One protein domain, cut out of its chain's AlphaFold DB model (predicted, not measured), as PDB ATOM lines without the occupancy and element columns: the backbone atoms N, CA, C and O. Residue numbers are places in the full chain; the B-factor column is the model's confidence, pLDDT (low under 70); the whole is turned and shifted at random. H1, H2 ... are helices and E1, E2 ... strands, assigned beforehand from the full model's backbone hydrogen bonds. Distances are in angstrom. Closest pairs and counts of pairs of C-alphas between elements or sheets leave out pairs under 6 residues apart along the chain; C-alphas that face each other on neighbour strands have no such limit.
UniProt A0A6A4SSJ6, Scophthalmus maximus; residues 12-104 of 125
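Overview. This is residues 12 to 104 of the 125 residues of a protein of Scophthalmus maximus (UniProt A0A6A4SSJ6). Two small sheets, the three-stranded E2 E1 E5 and the hairpin of E3 and E4, come together where the end of E3 nears the end of E5, and the two helices cover one face of the hairpin, H1 by E3 and H2 by E4. H1 and H2 open from their first residues as a V, and the long link of residues 15 to 32 reaches away to one end of the longest axis. The printed part has 93 residues, with two named helices and five named strands in the order E1 E2 H1 E3 E4 H2 E5; the larger sheet, E2 E1 E5, is mixed and the smaller antiparallel. The class is mixed, helices and strands, with under half of the residues in named elements. The whole is compact, with a radius of gyration of the C-alphas of 13.4 A and spans of 37 by 26 by 25 A.

Along the chain. In the larger sheet, E1 is residues 12 to 14, from C-alpha 12 at (287.847, 337.875, 468.637), E2 is residues 33 to 36, and E5 is residues 102 to 104, ending at C-alpha 104 at (290.427, 338.093, 463.150). H1, residues 47 to 58, measures 16.3 A and begins at C-alpha 47 at (293.858, 329.911, 474.117). E3, residues 62 to 67, measures 14.0 A; E4 is residues 70 to 73. H2, residues 84 to 92, measures 12.0 A.

Arrangement. E1 is the inner strand of its sheet. E1 and E2 form an antiparallel hairpin, with N 12 and O 35 2.9 A apart, within hydrogen-bond range. E1 and E5 are parallel, with N 13 and O 103 at 3.0 A. H1 only grazes this sheet, with its residues 50 to 58. The closest C-alphas of E3 and E5 are those of Tyr 67 and Glu 104, 6.4 A apart. E3 and E4 form an antiparallel hairpin, with N 65 and O 73 at 2.8 A. The closest C-alphas of H1 and E3 are those of Leu 51 and Ile 62, 6.5 A apart; those of E4 and H2 are Ala 70 and Thr 92, also 6.5 A. H1 and H2 are close but not clearly touching, at a steep tilt of 59 degrees, opposite ways; C-alphas 47 and 84 are closest, at 5.7 A. In H1 and H2 every O i to N i+4 pair is within hydrogen-bond range.

Size, cuts and confidence. The two C-alphas farthest apart are those of Gly 24 and Pro 98, 39.2 A. The printed part has no cut. The link from E1 to E2, 18 residues, is long. The mean pLDDT of the printed part is 70.3; residues 12 to 43, 98 and 100 to 101 are under 70.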
ATOM      1  N   CYS A  12     287.393 338.837 469.632       47.31
ATOM      2  CA  CYS A  12     287.847 337.875 468.637       47.31
ATOM      3  C   CYS A  12     286.677 337.588 467.696       47.31
ATOM      4  O   CYS A  12     285.582 337.262 468.158       47.31
ATOM      5  N   GLN A  13     286.903 337.729 466.392       49.91
ATOM      6  CA  GLN A  13     285.992 337.209 465.375       49.91
ATOM      7  C   GLN A  13     286.573 335.918 464.822       49.91
ATOM      8  O   GLN A  13     287.735 335.883 464.422       49.91
ATOM      9  N   LEU A  14     285.768 334.858 464.853       51.09
ATOM     10  CA  LEU A  14     286.112 333.546 464.322       51.09
ATOM     11  C   LEU A  14     285.403 333.365 462.973       51.09
ATOM     12  O   LEU A  14     284.173 333.363 462.946       51.09
ATOM     13  N   HIS A  15     286.151 333.197 461.877       52.00
ATOM     14  CA  HIS A  15     285.565 333.030 460.536       52.00
ATOM     15  C   HIS A  15     285.669 331.583 460.043       52.00
ATOM     16  O   HIS A  15     286.772 331.084 459.829       52.00
ATOM     17  N   VAL A  16     284.537 330.901 459.840       52.06
ATOM     18  CA  VAL A  16     284.516 329.539 459.272       52.06
ATOM     19  C   VAL A  16     284.679 329.602 457.756       52.06
ATOM     20  O   VAL A  16     283.856 330.186 457.049       52.06
ATOM     21  N   LEU A  17     285.730 328.971 457.229       45.38
ATOM     22  CA  LEU A  17     285.922 328.867 455.786       45.38
ATOM     23  C   LEU A  17     285.080 327.714 455.214       45.38
ATOM     24  O   LEU A  17     285.452 326.556 455.328       45.38
ATOM     25  N   LEU A  18     284.000 328.106 454.527       37.06
ATOM     26  CA  LEU A  18     283.209 327.369 453.526       37.06
ATOM     27  C   LEU A  18     282.329 326.203 454.007       37.06
ATOM     28  O   LEU A  18     282.811 325.108 454.229       37.06
ATOM     29  N   GLY A  19     281.003 326.412 453.954       39.97
ATOM     30  CA  GLY A  19     280.004 325.464 453.419       39.97
ATOM     31  C   GLY A  19     279.874 324.071 454.046       39.97
ATOM     32  O   GLY A  19     279.137 323.249 453.503       39.97
ATOM     33  N   GLN A  20     280.575 323.797 455.141       41.84
ATOM     34  CA  GLN A  20     280.602 322.497 455.792       41.84
ATOM     35  C   GLN A  20     279.510 322.396 456.853       41.84
ATOM     36  O   GLN A  20     279.229 323.332 457.603       41.84
ATOM     37  N   GLN A  21     278.866 321.232 456.884       45.19
ATOM     38  CA  GLN A  21     277.918 320.868 457.923       45.19
ATOM     39  C   GLN A  21     278.737 320.413 459.129       45.19
ATOM     40  O   GLN A  21     279.219 319.284 459.168       45.19
ATOM     41  N   VAL A  22     278.943 321.308 460.090       50.41
ATOM     42  CA  VAL A  22     279.740 321.011 461.281       50.41
ATOM     43  C   VAL A  22     278.779 320.673 462.418       50.41
ATOM     44  O   VAL A  22     277.858 321.435 462.701       50.41
ATOM     45  N   ALA A  23     278.939 319.495 463.025       49.34
ATOM     46  CA  ALA A  23     278.064 318.977 464.087       49.34
ATOM     47  C   ALA A  23     276.556 318.907 463.731       49.34
ATOM     48  O   ALA A  23     275.699 318.993 464.605       49.34
ATOM     49  N   GLY A  24     276.215 318.727 462.449       51.38
ATOM     50  CA  GLY A  24     274.818 318.666 461.992       51.38
ATOM     51  C   GLY A  24     274.137 320.032 461.846       51.38
ATOM     52  O   GLY A  24     272.984 320.089 461.421       51.38
ATOM     53  N   GLU A  25     274.848 321.128 462.124       51.84
ATOM     54  CA  GLU A  25     274.392 322.493 461.878       51.84
ATOM     55  C   GLU A  25     275.072 323.073 460.627       51.84
ATOM     56  O   GLU A  25     276.221 322.766 460.302       51.84
ATOM     57  N   THR A  26     274.329 323.882 459.867       49.66
ATOM     58  CA  THR A  26     274.851 324.533 458.657       49.66
ATOM     59  C   THR A  26     275.288 325.940 459.029       49.66
ATOM     60  O   THR A  26     274.456 326.840 459.114       49.66
ATOM     61  N   TYR A  27     276.584 326.122 459.265       50.81
ATOM     62  CA  TYR A  27     277.159 327.439 459.515       50.81
ATOM     63  C   TYR A  27     277.384 328.144 458.177       50.81
ATOM     64  O   TYR A  27     277.972 327.582 457.248       50.81
ATOM     65  N   THR A  28     276.858 329.359 458.034       40.44
ATOM     66  CA  THR A  28     277.032 330.132 456.804       40.44
ATOM     67  C   THR A  28     278.337 330.924 456.850       40.44
ATOM     68  O   THR A  28     278.895 331.182 457.910       40.44
ATOM     69  N   LEU A  29     278.823 331.365 455.682       35.78
ATOM     70  CA  LEU A  29     280.019 332.215 455.522       35.78
ATOM     71  C   LEU A  29     279.959 333.545 456.321       35.78
ATOM     72  O   LEU A  29     280.933 334.292 456.338       35.78
ATOM     73  N   TRP A  30     278.813 333.852 456.931       41.91
ATOM     74  CA  TRP A  30     278.485 335.096 457.626       41.91
ATOM     75  C   TRP A  30     278.223 334.894 459.124       41.91
ATOM     76  O   TRP A  30     277.828 335.840 459.803       41.91
ATOM     77  N   ASP A  31     278.399 333.674 459.636       47.06
ATOM     78  CA  ASP A  31     278.300 333.408 461.066       47.06
ATOM     79  C   ASP A  31     279.611 333.813 461.748       47.06
ATOM     80  O   ASP A  31     280.574 333.050 461.831       47.06
ATOM     81  N   ASP A  32     279.647 335.061 462.212       52.81
ATOM     82  CA  ASP A  32     280.725 335.585 463.040       52.81
ATOM     83  C   ASP A  32     280.575 335.069 464.474       52.81
ATOM     84  O   ASP A  32     279.702 335.511 465.235       52.81
ATOM     85  N   PHE A  33     281.471 334.183 464.909       60.53
ATOM     86  CA  PHE A  33     281.561 333.863 466.331       60.53
ATOM     87  C   PHE A  33     282.250 335.017 467.049       60.53
ATOM     88  O   PHE A  33     283.477 335.104 467.117       60.53
ATOM     89  N   ARG A  34     281.437 335.927 467.584       55.88
ATOM     90  CA  ARG A  34     281.920 337.020 468.420       55.88
ATOM     91  C   ARG A  34     282.269 336.467 469.795       55.88
ATOM     92  O   ARG A  34     281.379 336.136 470.579       55.88
ATOM     93  N   VAL A  35     283.560 336.360 470.072       61.06
ATOM     94  CA  VAL A  35     284.058 335.950 471.383       61.06
ATOM     95  C   VAL A  35     284.613 337.177 472.090       61.06
ATOM     96  O   VAL A  35     285.464 337.891 471.551       61.06
ATOM     97  N   GLU A  36     284.102 337.457 473.285       62.25
ATOM     98  CA  GLU A  36     284.657 338.505 474.133       62.25
ATOM     99  C   GLU A  36     286.052 338.070 474.576       62.25
ATOM    100  O   GLU A  36     286.227 337.040 475.220       62.25
ATOM    101  N   GLY A  37     287.072 338.845 474.218       58.34
ATOM    102  CA  GLY A  37     288.450 338.553 474.590       58.34
ATOM    103  C   GLY A  37     288.735 338.796 476.066       58.34
ATOM    104  O   GLY A  37     289.867 338.590 476.478       58.34
ATOM    105  N   ARG A  38     287.751 339.227 476.868       60.41
ATOM    106  CA  ARG A  38     287.852 339.368 478.324       60.41
ATOM    107  C   ARG A  38     286.733 338.577 478.996       60.41
ATOM    108  O   ARG A  38     285.570 338.779 478.668       60.41
ATOM    109  N   CYS A  39     287.086 337.719 479.947       55.41
ATOM    110  CA  CYS A  39     286.122 337.040 480.813       55.41
ATOM    111  C   CYS A  39     285.898 337.885 482.079       55.41
ATOM    112  O   CYS A  39     286.863 338.475 482.559       55.41
ATOM    113  N   GLY A  40     284.652 337.953 482.578       56.31
ATOM    114  CA  GLY A  40     284.181 338.530 483.860       56.31
ATOM    115  C   GLY A  40     285.081 339.546 484.586       56.31
ATOM    116  O   GLY A  40     284.757 340.727 484.659       56.31
ATOM    117  N   ASP A  41     286.211 339.083 485.117       57.03
ATOM    118  CA  ASP A  41     287.244 339.829 485.848       57.03
ATOM    119  C   ASP A  41     288.185 340.705 484.982       57.03
ATOM    120  O   ASP A  41     289.293 341.031 485.399       57.03
ATOM    121  N   GLN A  42     287.789 341.098 483.764       61.16
ATOM    122  CA  GLN A  42     288.617 341.848 482.795       61.16
ATOM    123  C   GLN A  42     289.891 341.119 482.319       61.16
ATOM    124  O   GLN A  42     290.674 341.696 481.554       61.16
ATOM    125  N   GLN A  43     290.104 339.866 482.727       67.19
ATOM    126  CA  GLN A  43     291.253 339.073 482.311       67.19
ATOM    127  C   GLN A  43     291.088 338.632 480.859       67.19
ATOM    128  O   GLN A  43     290.024 338.151 480.462       67.19
ATOM    129  N   GLU A  44     292.147 338.810 480.067       73.56
ATOM    130  CA  GLU A  44     292.151 338.351 478.684       73.56
ATOM    131  C   GLU A  44     292.006 336.827 478.629       73.56
ATOM    132  O   GLU A  44     292.713 336.105 479.331       73.56
ATOM    133  N   MET A  45     291.100 336.356 477.778       79.38
ATOM    134  CA  MET A  45     290.833 334.939 477.596       79.38
ATOM    135  C   MET A  45     292.080 334.211 477.064       79.38
ATOM    136  O   MET A  45     292.780 334.705 476.170       79.38
ATOM    137  N   THR A  46     292.374 333.034 477.617       85.69
ATOM    138  CA  THR A  46     293.490 332.209 477.143       85.69
ATOM    139  C   THR A  46     293.115 331.420 475.890       85.69
ATOM    140  O   THR A  46     291.941 331.290 475.536       85.69
ATOM    141  N   LEU A  47     294.115 330.860 475.200       84.75
ATOM    142  CA  LEU A  47     293.858 329.911 474.117       84.75
ATOM    143  C   LEU A  47     293.049 328.706 474.624       84.75
ATOM    144  O   LEU A  47     292.139 328.263 473.934       84.75
ATOM    145  N   GLY A  48     293.357 328.191 475.817       84.25
ATOM    146  CA  GLY A  48     292.617 327.081 476.420       84.25
ATOM    147  C   GLY A  48     291.145 327.424 476.638       84.25
ATOM    148  O   GLY A  48     290.275 326.664 476.217       84.25
ATOM    149  N   ASP A  49     290.876 328.604 477.197       83.62
ATOM    150  CA  ASP A  49     289.513 329.097 477.416       83.62
ATOM    151  C   ASP A  49     288.756 329.283 476.089       83.62
ATOM    152  O   ASP A  49     287.592 328.907 475.992       83.62
ATOM    153  N   LEU A  50     289.415 329.797 475.038       82.75
ATOM    154  CA  LEU A  50     288.820 329.928 473.701       82.75
ATOM    155  C   LEU A  50     288.412 328.566 473.127       82.75
ATOM    156  O   LEU A  50     287.297 328.407 472.630       82.75
ATOM    157  N   LEU A  51     289.318 327.588 473.184       83.06
ATOM    158  CA  LEU A  51     289.069 326.236 472.681       83.06
ATOM    159  C   LEU A  51     287.933 325.566 473.466       83.06
ATOM    160  O   LEU A  51     287.038 324.968 472.867       83.06
ATOM    161  N   GLN A  52     287.941 325.702 474.795       84.12
ATOM    162  CA  GLN A  52     286.898 325.163 475.661       84.12
ATOM    163  C   GLN A  52     285.545 325.835 475.410       84.12
ATOM    164  O   GLN A  52     284.551 325.134 475.258       84.12
ATOM    165  N   TYR A  53     285.507 327.161 475.278       82.12
ATOM    166  CA  TYR A  53     284.286 327.915 474.996       82.12
ATOM    167  C   TYR A  53     283.606 327.437 473.714       82.12
ATOM    168  O   TYR A  53     282.397 327.212 473.693       82.12
ATOM    169  N   ILE A  54     284.376 327.250 472.641       78.75
ATOM    170  CA  ILE A  54     283.837 326.796 471.357       78.75
ATOM    171  C   ILE A  54     283.337 325.349 471.443       78.75
ATOM    172  O   ILE A  54     282.266 325.032 470.920       78.75
ATOM    173  N   LYS A  55     284.057 324.496 472.174       81.06
ATOM    174  CA  LYS A  55     283.642 323.118 472.433       81.06
ATOM    175  C   LYS A  55     282.362 323.040 473.262       81.06
ATOM    176  O   LYS A  55     281.481 322.262 472.932       81.06
ATOM    177  N   GLU A  56     282.231 323.827 474.321       80.56
ATOM    178  CA  GLU A  56     281.061 323.780 475.205       80.56
ATOM    179  C   GLU A  56     279.837 324.456 474.587       80.56
ATOM    180  O   GLU A  56     278.723 323.950 474.714       80.56
ATOM    181  N   LYS A  57     280.030 325.589 473.903       77.31
ATOM    182  CA  LYS A  57     278.928 326.384 473.354       77.31
ATOM    183  C   LYS A  57     278.402 325.857 472.023       77.31
ATOM    184  O   LYS A  57     277.198 325.922 471.797       77.31
ATOM    185  N   TYR A  58     279.287 325.363 471.156       72.75
ATOM    186  CA  TYR A  58     278.938 324.949 469.791       72.75
ATOM    187  C   TYR A  58     279.194 323.460 469.528       72.75
ATOM    188  O   TYR A  58     278.931 322.982 468.431       72.75
ATOM    189  N   ASN A  59     279.705 322.707 470.511       73.69
ATOM    190  CA  ASN A  59     280.085 321.300 470.342       73.69
ATOM    191  C   ASN A  59     281.098 321.078 469.199       73.69
ATOM    192  O   ASN A  59     281.104 320.033 468.548       73.69
ATOM    193  N   LEU A  60     281.961 322.070 468.953       77.31
ATOM    194  CA  LEU A  60     282.965 322.049 467.891       77.31
ATOM    195  C   LEU A  60     284.368 321.851 468.463       77.31
ATOM    196  O   LEU A  60     284.756 322.514 469.424       77.31
ATOM    197  N   ASN A  61     285.163 320.980 467.839       78.31
ATOM    198  CA  ASN A  61     286.560 320.782 468.216       78.31
ATOM    199  C   ASN A  61     287.492 321.492 467.225       78.31
ATOM    200  O   ASN A  61     287.603 321.090 466.065       78.31
ATOM    201  N   ILE A  62     288.162 322.553 467.681       80.56
ATOM    202  CA  ILE A  62     289.149 323.286 466.879       80.56
ATOM    203  C   ILE A  62     290.442 322.466 466.831       80.56
ATOM    204  O   ILE A  62     291.090 322.252 467.851       80.56
ATOM    205  N   CYS A  63     290.856 322.059 465.635       82.38
ATOM    206  CA  CYS A  63     292.133 321.384 465.408       82.38
ATOM    207  C   CYS A  63     293.269 322.359 465.143       82.38
ATOM    208  O   CYS A  63     294.413 322.098 465.507       82.38
ATOM    209  N   SER A  64     292.989 323.463 464.456       83.31
ATOM    210  CA  SER A  64     293.994 324.481 464.158       83.31
ATOM    211  C   SER A  64     293.391 325.876 464.190       83.31
ATOM    212  O   SER A  64     292.205 326.045 463.939       83.31
ATOM    213  N   LEU A  65     294.200 326.878 464.517       85.31
ATOM    214  CA  LEU A  65     293.793 328.274 464.622       85.31
ATOM    215  C   LEU A  65     294.832 329.155 463.939       85.31
ATOM    216  O   LEU A  65     296.029 329.034 464.211       85.31
ATOM    217  N   PHE A  66     294.370 330.066 463.092       82.50
ATOM    218  CA  PHE A  66     295.215 330.940 462.291       82.50
ATOM    219  C   PHE A  66     294.907 332.413 462.553       82.50
ATOM    220  O   PHE A  66     293.771 332.781 462.833       82.50
ATOM    221  N   TYR A  67     295.928 333.255 462.421       83.06
ATOM    222  CA  TYR A  67     295.814 334.711 462.389       83.06
ATOM    223  C   TYR A  67     296.537 335.221 461.143       83.06
ATOM    224  O   TYR A  67     297.765 335.119 461.033       83.06
ATOM    225  N   GLY A  68     295.779 335.694 460.154       82.62
ATOM    226  CA  GLY A  68     296.311 335.957 458.818       82.62
ATOM    227  C   GLY A  68     296.979 334.707 458.225       82.62
ATOM    228  O   GLY A  68     296.316 333.716 457.943       82.62
ATOM    229  N   ARG A  69     298.305 334.742 458.040       80.44
ATOM    230  CA  ARG A  69     299.103 333.600 457.537       80.44
ATOM    231  C   ARG A  69     299.788 332.790 458.644       80.44
ATOM    232  O   ARG A  69     300.466 331.809 458.349       80.44
ATOM    233  N   ALA A  70     299.673 333.219 459.899       82.62
ATOM    234  CA  ALA A  70     300.351 332.600 461.027       82.62
ATOM    235  C   ALA A  70     299.488 331.496 461.650       82.62
ATOM    236  O   ALA A  70     298.331 331.730 461.985       82.62
ATOM    237  N   CYS A  71     300.066 330.310 461.852       85.38
ATOM    238  CA  CYS A  71     299.432 329.223 462.600       85.38
ATOM    239  C   CYS A  71     299.671 329.425 464.104       85.38
ATOM    240  O   CYS A  71     300.789 329.247 464.597       85.38
ATOM    241  N   LEU A  72     298.626 329.834 464.823       84.94
ATOM    242  CA  LEU A  72     298.665 330.067 466.266       84.94
ATOM    243  C   LEU A  72     298.628 328.749 467.047       84.94
ATOM    244  O   LEU A  72     299.388 328.565 468.006       84.94
ATOM    245  N   TYR A  73     297.776 327.826 466.600       86.25
ATOM    246  CA  TYR A  73     297.527 326.535 467.229       86.25
ATOM    247  C   TYR A  73     297.292 325.458 466.170       86.25
ATOM    248  O   TYR A  73     296.670 325.726 465.149       86.25
ATOM    249  N   ASN A  74     297.775 324.246 466.427       85.50
ATOM    250  CA  ASN A  74     297.530 323.050 465.617       85.50
ATOM    251  C   ASN A  74     297.568 321.763 466.471       85.50
ATOM    252  O   ASN A  74     298.140 320.759 466.053       85.50
ATOM    253  N   GLY A  75     297.037 321.819 467.700       79.06
ATOM    254  CA  GLY A  75     297.050 320.690 468.643       79.06
ATOM    255  C   GLY A  75     298.167 320.713 469.696       79.06
ATOM    256  O   GLY A  75     298.375 319.717 470.377       79.06
ATOM    257  N   GLN A  76     298.908 321.820 469.840       80.50
ATOM    258  CA  GLN A  76     299.972 321.930 470.850       80.50
ATOM    259  C   GLN A  76     299.443 322.430 472.197       80.50
ATOM    260  O   GLN A  76     298.984 323.569 472.292       80.50
ATOM    261  N   GLU A  77     299.594 321.624 473.249       76.56
ATOM    262  CA  GLU A  77     299.076 321.945 474.585       76.56
ATOM    263  C   GLU A  77     299.899 322.998 475.337       76.56
ATOM    264  O   GLU A  77     299.361 323.756 476.145       76.56
ATOM    265  N   ASP A  78     301.189 323.142 475.013       77.12
ATOM    266  CA  ASP A  78     302.115 324.075 475.676       77.12
ATOM    267  C   ASP A  78     301.694 325.553 475.578       77.12
ATOM    268  O   ASP A  78     302.241 326.420 476.263       77.12
ATOM    269  N   ARG A  79     300.744 325.868 474.690       75.56
ATOM    270  CA  ARG A  79     300.288 327.232 474.400       75.56
ATOM    271  C   ARG A  79     298.913 327.548 474.976       75.56
ATOM    272  O   ARG A  79     298.499 328.698 474.881       75.56
ATOM    273  N   HIS A  80     298.231 326.579 475.589       79.88
ATOM    274  CA  HIS A  80     296.882 326.770 476.134       79.88
ATOM    275  C   HIS A  80     296.821 327.862 477.209       79.88
ATOM    276  O   HIS A  80     295.818 328.553 477.321       79.88
ATOM    277  N   GLN A  81     297.913 328.056 477.951       82.50
ATOM    278  CA  GLN A  81     298.004 329.033 479.039       82.50
ATOM    279  C   GLN A  81     298.286 330.466 478.559       82.50
ATOM    280  O   GLN A  81     298.273 331.394 479.363       82.50
ATOM    281  N   LEU A  82     298.606 330.658 477.273       84.25
ATOM    282  CA  LEU A  82     298.890 331.985 476.731       84.25
ATOM    283  C   LEU A  82     297.586 332.714 476.424       84.25
ATOM    284  O   LEU A  82     296.642 332.117 475.900       84.25
ATOM    285  N   SER A  83     297.562 334.019 476.695       84.00
ATOM    286  CA  SER A  83     296.483 334.873 476.215       84.00
ATOM    287  C   SER A  83     296.497 334.932 474.686       84.00
ATOM    288  O   SER A  83     297.546 334.758 474.052       84.00
ATOM    289  N   VAL A  84     295.338 335.182 474.076       81.56
ATOM    290  CA  VAL A  84     295.228 335.259 472.612       81.56
ATOM    291  C   VAL A  84     296.177 336.323 472.043       81.56
ATOM    292  O   VAL A  84     296.900 336.051 471.082       81.56
ATOM    293  N   SER A  85     296.268 337.497 472.672       80.94
ATOM    294  CA  SER A  85     297.210 338.538 472.246       80.94
ATOM    295  C   SER A  85     298.676 338.139 472.395       80.94
ATOM    296  O   SER A  85     299.482 338.430 471.507       80.94
ATOM    297  N   ASP A  86     299.051 337.491 473.500       84.25
ATOM    298  CA  ASP A  86     300.428 337.032 473.699       84.25
ATOM    299  C   ASP A  86     300.807 335.944 472.702       84.25
ATOM    300  O   ASP A  86     301.933 335.926 472.203       84.25
ATOM    301  N   LEU A  87     299.865 335.071 472.353       84.88
ATOM    302  CA  LEU A  87     300.060 334.057 471.329       84.88
ATOM    303  C   LEU A  87     300.303 334.693 469.956       84.88
ATOM    304  O   LEU A  87     301.270 334.335 469.280       84.88
ATOM    305  N   VAL A  88     299.487 335.677 469.569       83.56
ATOM    306  CA  VAL A  88     299.669 336.429 468.319       83.56
ATOM    307  C   VAL A  88     301.035 337.108 468.306       83.56
ATOM    308  O   VAL A  88     301.801 336.887 467.367       83.56
ATOM    309  N   ARG A  89     301.403 337.844 469.363       83.69
ATOM    310  CA  ARG A  89     302.717 338.502 469.475       83.69
ATOM    311  C   ARG A  89     303.875 337.513 469.388       83.69
ATOM    312  O   ARG A  89     304.855 337.755 468.688       83.69
ATOM    313  N   LYS A  90     303.766 336.373 470.072       85.62
ATOM    314  CA  LYS A  90     304.815 335.346 470.122       85.62
ATOM    315  C   LYS A  90     305.045 334.681 468.766       85.62
ATOM    316  O   LYS A  90     306.193 334.422 468.411       85.62
ATOM    317  N   ILE A  91     303.976 334.391 468.024       85.31
ATOM    318  CA  ILE A  91     304.063 333.668 466.748       85.31
ATOM    319  C   ILE A  91     304.377 334.607 465.585       85.31
ATOM    320  O   ILE A  91     305.262 334.304 464.786       85.31
ATOM    321  N   THR A  92     303.697 335.750 465.501       81.19
ATOM    322  CA  THR A  92     303.955 336.746 464.447       81.19
ATOM    323  C   THR A  92     305.282 337.469 464.661       81.19
ATOM    324  O   THR A  92     305.877 337.942 463.698       81.19
ATOM    325  N   LYS A  93     305.784 337.504 465.907       82.94
ATOM    326  CA  LYS A  93     306.916 338.340 466.344       82.94
ATOM    327  C   LYS A  93     306.664 339.833 466.117       82.94
ATOM    328  O   LYS A  93     307.605 340.624 466.112       82.94
ATOM    329  N   GLU A  94     305.400 340.210 465.956       78.75
ATOM    330  CA  GLU A  94     304.954 341.573 465.728       78.75
ATOM    331  C   GLU A  94     304.047 342.012 466.877       78.75
ATOM    332  O   GLU A  94     303.294 341.224 467.452       78.75
ATOM    333  N   ASN A  95     304.127 343.293 467.234       76.12
ATOM    334  CA  ASN A  95     303.181 343.862 468.183       76.12
ATOM    335  C   ASN A  95     301.848 344.117 467.484       76.12
ATOM    336  O   ASN A  95     301.810 344.646 466.375       76.12
ATOM    337  N   ILE A  96     300.757 343.798 468.176       78.12
ATOM    338  CA  ILE A  96     299.411 344.154 467.732       78.12
ATOM    339  C   ILE A  96     299.307 345.687 467.764       78.12
ATOM    340  O   ILE A  96     299.571 346.285 468.814       78.12
ATOM    341  N   PRO A  97     298.962 346.350 466.646       76.00
ATOM    342  CA  PRO A  97     298.857 347.801 466.615       76.00
ATOM    343  C   PRO A  97     297.842 348.306 467.652       76.00
ATOM    344  O   PRO A  97     296.765 347.722 467.761       76.00
ATOM    345  N   PRO A  98     298.108 349.418 468.364       68.50
ATOM    346  CA  PRO A  98     297.256 349.890 469.465       68.50
ATOM    347  C   PRO A  98     295.856 350.341 469.023       68.50
ATOM    348  O   PRO A  98     294.966 350.487 469.851       68.50
ATOM    349  N   HIS A  99     295.652 350.566 467.723       74.50
ATOM    350  CA  HIS A  99     294.347 350.885 467.141       74.50
ATOM    351  C   HIS A  99     293.523 349.637 466.777       74.50
ATOM    352  O   HIS A  99     292.382 349.769 466.330       74.50
ATOM    353  N   THR A 100     294.089 348.440 466.936       68.12
ATOM    354  CA  THR A 100     293.422 347.172 466.630       68.12
ATOM    355  C   THR A 100     292.425 346.866 467.736       68.12
ATOM    356  O   THR A 100     292.803 346.549 468.859       68.12
ATOM    357  N   LYS A 101     291.137 346.992 467.419       67.75
ATOM    358  CA  LYS A 101     290.042 346.713 468.360       67.75
ATOM    359  C   LYS A 101     289.583 345.254 468.318       67.75
ATOM    360  O   LYS A 101     288.821 344.825 469.176       67.75
ATOM    361  N   MET A 102     290.013 344.506 467.306       70.25
ATOM    362  CA  MET A 102     289.493 343.179 467.015       70.25
ATOM    363  C   MET A 102     290.565 342.318 466.358       70.25
ATOM    364  O   MET A 102     291.252 342.787 465.451       70.25
ATOM    365  N   LEU A 103     290.701 341.076 466.819       78.00
ATOM    366  CA  LEU A 103     291.578 340.082 466.204       78.00
ATOM    367  C   LEU A 103     290.728 339.130 465.362       78.00
ATOM    368  O   LEU A 103     289.794 338.507 465.870       78.00
ATOM    369  N   GLU A 104     291.063 339.024 464.081       78.88
ATOM    370  CA  GLU A 104     290.427 338.093 463.150       78.88
ATOM    371  C   GLU A 104     291.164 336.754 463.199       78.88
ATOM    372  O   GLU A 104     292.310 336.628 462.758       78.88
TER     373      GLU A 104